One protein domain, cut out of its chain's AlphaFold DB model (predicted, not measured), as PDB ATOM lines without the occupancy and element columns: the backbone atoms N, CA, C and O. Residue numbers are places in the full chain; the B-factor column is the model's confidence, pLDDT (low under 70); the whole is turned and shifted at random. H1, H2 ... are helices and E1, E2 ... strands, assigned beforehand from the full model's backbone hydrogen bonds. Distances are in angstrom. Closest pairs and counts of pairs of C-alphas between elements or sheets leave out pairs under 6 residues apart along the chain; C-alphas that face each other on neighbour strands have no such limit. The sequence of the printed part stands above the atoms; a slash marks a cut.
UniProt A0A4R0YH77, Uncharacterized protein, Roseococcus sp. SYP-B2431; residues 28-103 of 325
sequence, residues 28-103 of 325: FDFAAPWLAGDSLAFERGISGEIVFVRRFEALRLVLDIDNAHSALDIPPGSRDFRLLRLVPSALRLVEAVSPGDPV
ATOM      1  N   PHE A  28     184.153 174.360 240.781       92.12
ATOM      2  CA  PHE A  28     182.989 173.555 241.166       92.12
ATOM      3  C   PHE A  28     182.074 173.284 239.962       92.12
ATOM      4  O   PHE A  28     180.943 173.762 239.876       92.12
ATOM      5  N   ASP A  29     182.577 172.521 239.003       91.25
ATOM      6  CA  ASP A  29     181.935 172.178 237.732       91.25
ATOM      7  C   ASP A  29     181.053 170.921 237.851       91.25
ATOM      8  O   ASP A  29     181.407 169.822 237.421       91.25
ATOM      9  N   PHE A  30     179.876 171.076 238.461       90.06
ATOM     10  CA  PHE A  30     178.889 169.997 238.552       90.06
ATOM     11  C   PHE A  30     178.376 169.585 237.162       90.06
ATOM     12  O   PHE A  30     177.971 170.429 236.363       90.06
ATOM     13  N   ALA A  31     178.360 168.280 236.885       88.81
ATOM     14  CA  ALA A  31     177.886 167.724 235.619       88.81
ATOM     15  C   ALA A  31     176.353 167.632 235.552       88.81
ATOM     16  O   ALA A  31     175.776 167.711 234.465       88.81
ATOM     17  N   ALA A  32     175.681 167.457 236.694       85.25
ATOM     18  CA  ALA A  32     174.231 167.394 236.772       85.25
ATOM     19  C   ALA A  32     173.602 168.713 236.268       85.25
ATOM     20  O   ALA A  32     173.802 169.765 236.884       85.25
ATOM     21  N   PRO A  33     172.775 168.688 235.204       81.31
ATOM     22  CA  PRO A  33     172.248 169.910 234.590       81.31
ATOM     23  C   PRO A  33     171.395 170.759 235.534       81.31
ATOM     24  O   PRO A  33     171.332 171.972 235.391       81.31
ATOM     25  N   TRP A  34     170.735 170.140 236.517       78.31
ATOM     26  CA  TRP A  34     169.939 170.867 237.509       78.31
ATOM     27  C   TRP A  34     170.781 171.507 238.614       78.31
ATOM     28  O   TRP A  34     170.226 172.298 239.379       78.31
ATOM     29  N   LEU A  35     172.066 171.154 238.718       81.00
ATOM     30  CA  LEU A  35     173.046 171.841 239.557       81.00
ATOM     31  C   LEU A  35     173.783 172.936 238.784       81.00
ATOM     32  O   LEU A  35     174.338 173.828 239.407       81.00
ATOM     33  N   ALA A  36     173.774 172.907 237.453       71.12
ATOM     34  CA  ALA A  36     174.329 173.973 236.632       71.12
ATOM     35  C   ALA A  36     173.332 175.146 236.541       71.12
ATOM     36  O   ALA A  36     172.290 175.040 235.892       71.12
ATOM     37  N   GLY A  37     173.617 176.269 237.209       68.38
ATOM     38  CA  GLY A  37     172.863 177.516 237.025       68.38
ATOM     39  C   GLY A  37     172.972 178.527 238.169       68.38
ATOM     40  O   GLY A  37     173.190 178.169 239.322       68.38
ATOM     41  N   ASP A  38     172.712 179.795 237.844       71.31
ATOM     42  CA  ASP A  38     172.974 180.980 238.689       71.31
ATOM     43  C   ASP A  38     172.071 181.114 239.934       71.31
ATOM     44  O   ASP A  38     172.216 182.032 240.737       71.31
ATOM     45  N   SER A  39     171.096 180.217 240.102       80.81
ATOM     46  CA  SER A  39     170.126 180.250 241.213       80.81
ATOM     47  C   SER A  39     170.504 179.344 242.388       80.81
ATOM     48  O   SER A  39     169.739 179.237 243.357       80.81
ATOM     49  N   LEU A  40     171.658 178.678 242.296       86.38
ATOM     50  CA  LEU A  40     172.143 177.691 243.249       86.38
ATOM     51  C   LEU A  40     173.402 178.197 243.941       86.38
ATOM     52  O   LEU A  40     174.366 178.580 243.287       86.38
ATOM     53  N   ALA A  41     173.396 178.140 245.266       89.00
ATOM     54  CA  ALA A  41     174.575 178.374 246.078       89.00
ATOM     55  C   ALA A  41     174.612 177.383 247.241       89.00
ATOM     56  O   ALA A  41     173.581 176.935 247.743       89.00
ATOM     57  N   PHE A  42     175.809 177.058 247.691       90.31
ATOM     58  CA  PHE A  42     176.050 176.446 248.983       90.31
ATOM     59  C   PHE A  42     176.506 177.541 249.934       90.31
ATOM     60  O   PHE A  42     177.385 178.327 249.589       90.31
ATOM     61  N   GLU A  43     175.906 177.614 251.115       91.19
ATOM     62  CA  GLU A  43     176.114 178.710 252.062       91.19
ATOM     63  C   GLU A  43     176.190 178.150 253.489       91.19
ATOM     64  O   GLU A  43     175.724 177.040 253.766       91.19
ATOM     65  N   ARG A  44     176.752 178.926 254.422       86.12
ATOM     66  CA  ARG A  44     176.567 178.669 255.857       86.12
ATOM     67  C   ARG A  44     175.252 179.293 256.313       86.12
ATOM     68  O   ARG A  44     175.024 180.485 256.128       86.12
ATOM     69  N   GLY A  45     174.388 178.478 256.903       78.94
ATOM     70  CA  GLY A  45     173.165 178.915 257.555       78.94
ATOM     71  C   GLY A  45     173.442 179.692 258.843       78.94
ATOM     72  O   GLY A  45     174.579 179.828 259.294       78.94
ATOM     73  N   ILE A  46     172.376 180.216 259.447       76.94
ATOM     74  CA  ILE A  46     172.458 181.112 260.615       76.94
ATOM     75  C   ILE A  46     173.033 180.385 261.838       76.94
ATOM     76  O   ILE A  46     173.696 181.005 262.666       76.94
ATOM     77  N   SER A  47     172.819 179.071 261.940       75.31
ATOM     78  CA  SER A  47     173.350 178.249 263.035       75.31
ATOM     79  C   SER A  47     174.711 177.631 262.688       75.31
ATOM     80  O   SER A  47     175.226 176.814 263.448       75.31
ATOM     81  N   GLY A  48     175.309 178.024 261.555       71.31
ATOM     82  CA  GLY A  48     176.594 177.526 261.063       71.31
ATOM     83  C   GLY A  48     176.516 176.221 260.265       71.31
ATOM     84  O   GLY A  48     177.549 175.740 259.794       71.31
ATOM     85  N   GLU A  49     175.320 175.660 260.087       81.69
ATOM     86  CA  GLU A  49     175.078 174.473 259.275       81.69
ATOM     87  C   GLU A  49     175.334 174.754 257.789       81.69
ATOM     88  O   GLU A  49     175.077 175.852 257.302       81.69
ATOM     89  N   ILE A  50     175.863 173.781 257.046       81.50
ATOM     90  CA  ILE A  50     176.106 173.965 255.612       81.50
ATOM     91  C   ILE A  50     174.848 173.580 254.855       81.50
ATOM     92  O   ILE A  50     174.396 172.435 254.921       81.50
ATOM     93  N   VAL A  51     174.315 174.545 254.116       83.81
ATOM     94  CA  VAL A  51     173.063 174.392 253.391       83.81
ATOM     95  C   VAL A  51     173.269 174.506 251.897       83.81
ATOM     96  O   VAL A  51     173.923 175.416 251.391       83.81
ATOM     97  N   PHE A  52     172.634 173.593 251.179       86.19
ATOM     98  CA  PHE A  52     172.295 173.791 249.783       86.19
ATOM     99  C   PHE A  52     171.152 174.799 249.693       86.19
ATOM    100  O   PHE A  52     170.111 174.595 250.317       86.19
ATOM    101  N   VAL A  53     171.322 175.851 248.901       84.62
ATOM    102  CA  VAL A  53     170.326 176.896 248.685       84.62
ATOM    103  C   VAL A  53     169.996 176.963 247.207       84.62
ATOM    104  O   VAL A  53     170.830 177.341 246.389       84.62
ATOM    105  N   ARG A  54     168.738 176.678 246.870       83.25
ATOM    106  CA  ARG A  54     168.199 176.992 245.545       83.25
ATOM    107  C   ARG A  54     167.076 178.001 245.664       83.25
ATOM    108  O   ARG A  54     166.102 177.771 246.386       83.25
ATOM    109  N   ARG A  55     167.242 179.127 244.973       82.25
ATOM    110  CA  ARG A  55     166.296 180.242 244.977       82.25
ATOM    111  C   ARG A  55     165.333 180.094 243.800       82.25
ATOM    112  O   ARG A  55     165.750 180.042 242.649       82.25
ATOM    113  N   PHE A  56     164.046 180.032 244.108       79.31
ATOM    114  CA  PHE A  56     162.943 180.183 243.163       79.31
ATOM    115  C   PHE A  56     162.262 181.532 243.425       79.31
ATOM    116  O   PHE A  56     162.461 182.116 244.489       79.31
ATOM    117  N   GLU A  57     161.422 182.012 242.502       77.81
ATOM    118  CA  GLU A  57     160.779 183.336 242.614       77.81
ATOM    119  C   GLU A  57     160.056 183.571 243.954       77.81
ATOM    120  O   GLU A  57     160.078 184.684 244.471       77.81
ATOM    121  N   ALA A  58     159.462 182.529 244.549       75.50
ATOM    122  CA  ALA A  58     158.731 182.620 245.819       75.50
ATOM    123  C   ALA A  58     159.156 181.586 246.881       75.50
ATOM    124  O   ALA A  58     158.548 181.519 247.948       75.50
ATOM    125  N   LEU A  59     160.163 180.745 246.606       75.62
ATOM    126  CA  LEU A  59     160.537 179.617 247.468       75.62
ATOM    127  C   LEU A  59     162.055 179.477 247.580       75.62
ATOM    128  O   LEU A  59     162.790 179.702 246.621       75.62
ATOM    129  N   ARG A  60     162.525 179.036 248.749       78.69
ATOM    130  CA  ARG A  60     163.923 178.666 248.992       78.69
ATOM    131  C   ARG A  60     163.973 177.201 249.409       78.69
ATOM    132  O   ARG A  60     163.403 176.847 250.438       78.69
ATOM    133  N   LEU A  61     164.652 176.366 248.626       78.88
ATOM    134  CA  LEU A  61     164.966 174.997 249.039       78.88
ATOM    135  C   LEU A  61     166.247 175.019 249.874       78.88
ATOM    136  O   LEU A  61     167.241 175.595 249.434       78.88
ATOM    137  N   VAL A  62     166.195 174.401 251.054       82.56
ATOM    138  CA  VAL A  62     167.311 174.292 251.999       82.56
ATOM    139  C   VAL A  62     167.521 172.815 252.317       82.56
ATOM    140  O   VAL A  62     166.603 172.171 252.822       82.56
ATOM    141  N   LEU A  63     168.697 172.272 251.998       80.75
ATOM    142  CA  LEU A  63     169.059 170.882 252.310       80.75
ATOM    143  C   LEU A  63     170.371 170.834 253.092       80.75
ATOM    144  O   LEU A  63     171.297 171.583 252.785       80.75
ATOM    145  N   ASP A  64     170.450 169.914 254.048       82.00
ATOM    146  CA  ASP A  64     171.692 169.561 254.737       82.00
ATOM    147  C   ASP A  64     172.656 168.876 253.760       82.00
ATOM    148  O   ASP A  64     172.280 167.915 253.079       82.00
ATOM    149  N   ILE A  65     173.900 169.356 253.708       81.06
ATOM    150  CA  ILE A  65     174.961 168.822 252.853       81.06
ATOM    151  C   ILE A  65     175.199 167.321 253.043       81.06
ATOM    152  O   ILE A  65     175.509 166.625 252.073       81.06
ATOM    153  N   ASP A  66     175.007 166.795 254.257       77.38
ATOM    154  CA  ASP A  66     175.286 165.392 254.547       77.38
ATOM    155  C   ASP A  66     174.330 164.443 253.826       77.38
ATOM    156  O   ASP A  66     174.750 163.363 253.398       77.38
ATOM    157  N   ASN A  67     173.091 164.889 253.607       77.88
ATOM    158  CA  ASN A  67     172.035 164.140 252.927       77.88
ATOM    159  C   ASN A  67     171.707 164.693 251.529       77.88
ATOM    160  O   ASN A  67     170.918 164.093 250.795       77.88
ATOM    161  N   ALA A  68     172.310 165.823 251.142       82.69
ATOM    162  CA  ALA A  68     172.010 166.516 249.893       82.69
ATOM    163  C   ALA A  68     172.204 165.610 248.674       82.69
ATOM    164  O   ALA A  68     171.405 165.669 247.748       82.69
ATOM    165  N   HIS A  69     173.192 164.710 248.690       86.44
ATOM    166  CA  HIS A  69     173.407 163.797 247.568       86.44
ATOM    167  C   HIS A  69     172.202 162.879 247.304       86.44
ATOM    168  O   HIS A  69     171.858 162.662 246.149       86.44
ATOM    169  N   SER A  70     171.523 162.384 248.343       85.81
ATOM    170  CA  SER A  70     170.325 161.553 248.179       85.81
ATOM    171  C   SER A  70     169.139 162.369 247.674       85.81
ATOM    172  O   SER A  70     168.417 161.918 246.793       85.81
ATOM    173  N   ALA A  71     168.947 163.576 248.209       83.12
ATOM    174  CA  ALA A  71     167.856 164.459 247.799       83.12
ATOM    175  C   ALA A  71     168.030 165.011 246.371       83.12
ATOM    176  O   ALA A  71     167.045 165.317 245.706       83.12
ATOM    177  N   LEU A  72     169.276 165.138 245.910       83.25
ATOM    178  CA  LEU A  72     169.642 165.651 244.589       83.25
ATOM    179  C   LEU A  72     169.889 164.541 243.557       83.25
ATOM    180  O   LEU A  72     170.354 164.854 242.464       83.25
ATOM    181  N   ASP A  73     169.612 163.280 243.907       87.69
ATOM    182  CA  ASP A  73     169.857 162.096 243.071       87.69
ATOM    183  C   ASP A  73     171.297 162.028 242.523       87.69
ATOM    184  O   ASP A  73     171.552 161.710 241.364       87.69
ATOM    185  N   ILE A  74     172.267 162.381 243.371       89.00
ATOM    186  CA  ILE A  74     173.695 162.325 243.063       89.00
ATOM    187  C   ILE A  74     174.231 160.972 243.554       89.00
ATOM    188  O   ILE A  74     174.323 160.749 244.772       89.00
ATOM    189  N   PRO A  75     174.638 160.065 242.644       87.88
ATOM    190  CA  PRO A  75     175.132 158.752 243.031       87.88
ATOM    191  C   PRO A  75     176.411 158.884 243.863       87.88
ATOM    192  O   PRO A  75     177.328 159.608 243.452       87.88
ATOM    193  N   PRO A  76     176.534 158.187 245.004       86.31
ATOM    194  CA  PRO A  76     177.790 158.163 245.737       86.31
ATOM    195  C   PRO A  76     178.942 157.653 244.867       86.31
ATOM    196  O   PRO A  76     178.762 156.776 244.024       86.31
ATOM    197  N   GLY A  77     180.131 158.221 245.062       81.31
ATOM    198  CA  GLY A  77     181.311 157.905 244.251       81.31
ATOM    199  C   GLY A  77     181.343 158.576 242.871       81.31
ATOM    200  O   GLY A  77     182.397 158.580 242.238       81.31
ATOM    201  N   SER A  78     180.250 159.206 242.422       89.12
ATOM    202  CA  SER A  78     180.273 160.068 241.233       89.12
ATOM    203  C   SER A  78     181.170 161.296 241.431       89.12
ATOM    204  O   SER A  78     181.529 161.667 242.552       89.12
ATOM    205  N   ARG A  79     181.520 161.963 240.328       89.62
ATOM    206  CA  ARG A  79     182.286 163.213 240.364       89.62
ATOM    207  C   ARG A  79     181.550 164.323 241.117       89.62
ATOM    208  O   ARG A  79     182.134 164.954 241.993       89.62
ATOM    209  N   ASP A  80     180.257 164.485 240.849       91.19
ATOM    210  CA  ASP A  80     179.406 165.475 241.521       91.19
ATOM    211  C   ASP A  80     179.272 165.195 243.018       91.19
ATOM    212  O   ASP A  80     179.266 166.125 243.822       91.19
ATOM    213  N   PHE A  81     179.252 163.920 243.421       89.88
ATOM    214  CA  PHE A  81     179.308 163.555 244.835       89.88
ATOM    215  C   PHE A  81     180.604 164.054 245.485       89.88
ATOM    216  O   PHE A  81     180.569 164.619 246.577       89.88
ATOM    217  N   ARG A  82     181.754 163.889 244.819       89.44
ATOM    218  CA  ARG A  82     183.041 164.372 245.344       89.44
ATOM    219  C   ARG A  82     183.094 165.897 245.420       89.44
ATOM    220  O   ARG A  82     183.593 166.421 246.412       89.44
ATOM    221  N   LEU A  83     182.558 166.600 244.418       91.06
ATOM    222  CA  LEU A  83     182.428 168.061 244.449       91.06
ATOM    223  C   LEU A  83     181.563 168.516 245.627       91.06
ATOM    224  O   LEU A  83     181.989 169.362 246.408       91.06
ATOM    225  N   LEU A  84     180.392 167.898 245.806       90.44
ATOM    226  CA  LEU A  84     179.482 168.187 246.914       90.44
ATOM    227  C   LEU A  84     180.177 168.008 248.270       90.44
ATOM    228  O   LEU A  84     180.012 168.817 249.178       90.44
ATOM    229  N   ARG A  85     180.999 166.967 248.404       89.50
ATOM    230  CA  ARG A  85     181.758 166.682 249.626       89.50
ATOM    231  C   ARG A  85     182.973 167.589 249.841       89.50
ATOM    232  O   ARG A  85     183.480 167.663 250.959       89.50
ATOM    233  N   LEU A  86     183.421 168.308 248.814       89.50
ATOM    234  CA  LEU A  86     184.464 169.328 248.923       89.50
ATOM    235  C   LEU A  86     183.911 170.675 249.424       89.50
ATOM    236  O   LEU A  86     184.644 171.441 250.055       89.50
ATOM    237  N   VAL A  87     182.617 170.944 249.202       90.81
ATOM    238  CA  VAL A  87     181.935 172.192 249.592       90.81
ATOM    239  C   VAL A  87     182.165 172.572 251.062       90.81
ATOM    240  O   VAL A  87     182.557 173.715 251.298       90.81
ATOM    241  N   PRO A  88     182.028 171.676 252.065       87.75
ATOM    242  CA  PRO A  88     182.281 172.037 253.461       87.75
ATOM    243  C   PRO A  88     183.671 172.613 253.720       87.75
ATOM    244  O   PRO A  88     183.819 173.572 254.478       87.75
ATOM    245  N   SER A  89     184.690 172.056 253.058       86.31
ATOM    246  CA  SER A  89     186.066 172.540 253.168       86.31
ATOM    247  C   SER A  89     186.254 173.884 252.460       86.31
ATOM    248  O   SER A  89     187.007 174.723 252.948       86.31
ATOM    249  N   ALA A  90     185.554 174.120 251.348       89.38
ATOM    250  CA  ALA A  90     185.610 175.393 250.631       89.38
ATOM    251  C   ALA A  90     184.889 176.520 251.371       89.38
ATOM    252  O   ALA A  90     185.455 177.598 251.507       89.38
ATOM    253  N   LEU A  91     183.726 176.255 251.969       88.44
ATOM    254  CA  LEU A  91     182.979 177.240 252.763       88.44
ATOM    255  C   LEU A  91     183.704 177.691 254.040       88.44
ATOM    256  O   LEU A  91     183.190 178.494 254.811       88.44
ATOM    257  N   ARG A  92     184.872 177.125 254.363       82.75
ATOM    258  CA  ARG A  92     185.763 177.661 255.409       82.75
ATOM    259  C   ARG A  92     186.638 178.810 254.919       82.75
ATOM    260  O   ARG A  92     187.256 179.481 255.734       82.75
ATOM    261  N   LEU A  93     186.743 178.961 253.606       81.38
ATOM    262  CA  LEU A  93     187.648 179.874 252.920       81.38
ATOM    263  C   LEU A  93     186.883 180.933 252.124       81.38
ATOM    264  O   LEU A  93     187.447 181.972 251.813       81.38
ATOM    265  N   VAL A  94     185.626 180.651 251.780       86.88
ATOM    266  CA  VAL A  94     184.717 181.554 251.070       86.88
ATOM    267  C   VAL A  94     183.341 181.532 251.735       86.88
ATOM    268  O   VAL A  94     182.978 180.546 252.378       86.88
ATOM    269  N   GLU A  95     182.573 182.612 251.591       86.12
ATOM    270  CA  GLU A  95     181.246 182.749 252.215       86.12
ATOM    271  C   GLU A  95     180.193 181.832 251.583       86.12
ATOM    272  O   GLU A  95     179.346 181.264 252.279       86.12
ATOM    273  N   ALA A  96     180.268 181.677 250.264       91.31
ATOM    274  CA  ALA A  96     179.381 180.848 249.471       91.31
ATOM    275  C   ALA A  96     180.170 180.142 248.364       91.31
ATOM    276  O   ALA A  96     181.229 180.608 247.946       91.31
ATOM    277  N   VAL A  97     179.642 179.013 247.899       91.94
ATOM    278  CA  VAL A  97     180.133 178.301 246.716       91.94
ATOM    279  C   VAL A  97     178.985 178.185 245.731       91.94
ATOM    280  O   VAL A  97     177.961 177.583 246.046       91.94
ATOM    281  N   SER A  98     179.164 178.720 244.537       92.12
ATOM    282  CA  SER A  98     178.238 178.572 243.420       92.12
ATOM    283  C   SER A  98     178.807 177.578 242.401       92.12
ATOM    284  O   SER A  98     180.025 177.402 242.306       92.12
ATOM    285  N   PRO A  99     177.957 176.895 241.621       91.06
ATOM    286  CA  PRO A  99     178.407 176.116 240.474       91.06
ATOM    287  C   PRO A  99     179.259 176.978 239.534       91.06
ATOM    288  O   PRO A  99     178.852 178.071 239.153       91.06
ATOM    289  N   GLY A 100     180.434 176.479 239.157       90.19
ATOM    290  CA  GLY A 100     181.401 177.197 238.323       90.19
ATOM    291  C   GLY A 100     182.374 178.103 239.085       90.19
ATOM    292  O   GLY A 100     183.367 178.522 238.490       90.19
ATOM    293  N   ASP A 101     182.163 178.352 240.383       93.06
ATOM    294  CA  ASP A 101     183.124 179.112 241.187       93.06
ATOM    295  C   ASP A 101     184.473 178.377 241.265       93.06
ATOM    296  O   ASP A 101     184.508 177.140 241.311       93.06
ATOM    297  N   PRO A 102     185.601 179.109 241.316       93.31
ATOM    298  CA  PRO A 102     186.911 178.494 241.458       93.31
ATOM    299  C   PRO A 102     187.029 177.769 242.802       93.31
ATOM    300  O   PRO A 102     186.650 178.290 243.854       93.31
ATOM    301  N   VAL A 103     187.626 176.575 242.792       91.44
ATOM    302  CA  VAL A 103     187.980 175.885 244.035       91.44
ATOM    303  C   VAL A 103     189.079 176.689 244.729       91.44
ATOM    304  O   VAL A 103     190.119 176.957 244.106       91.44
TER     305      VAL A 103
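This is residues 28 to 103 of the 325 residues of an uncharacterized protein of Roseococcus sp. SYP-B2431 (UniProt A0A4R0YH77). A wall of three strands, E1, E2, E3, has H1 over it, and H2 folds back from H1. The 76 printed residues are under half in named elements and mixed in class. The whole is compact, with radius of gyration of the C-alphas 11.5 A, spanning 30 by 28 by 22 A.

Find C-alpha 40 at (172.143, 177.691, 243.249); E1 runs from there to residue 44. Next come E2, residues 50 to 55, E3, 60 to 64, H1, 65 to 71, and H2, 79 to 90, 16.3 A long, its last C-alpha at (185.610, 175.393, 250.631).

In this meander, each strand the antiparallel neighbour of the one before, N 41 and O 53, and N 52 and O 63, both 2.9 A, are within hydrogen-bond range. H1 is on the sheet, over E3; H2 only grazes it. H2 touches H1 with residues 81 to 85 alone, closest C-alphas 69 and 81, 6.5 A. O i to N i+4 pairs within range are 1 of 3 in H1, beside 3 of 4 O i to N i+3, and 6 of 8 in H2.

The printed part has no cut; residue 37 alone has pLDDT under 70.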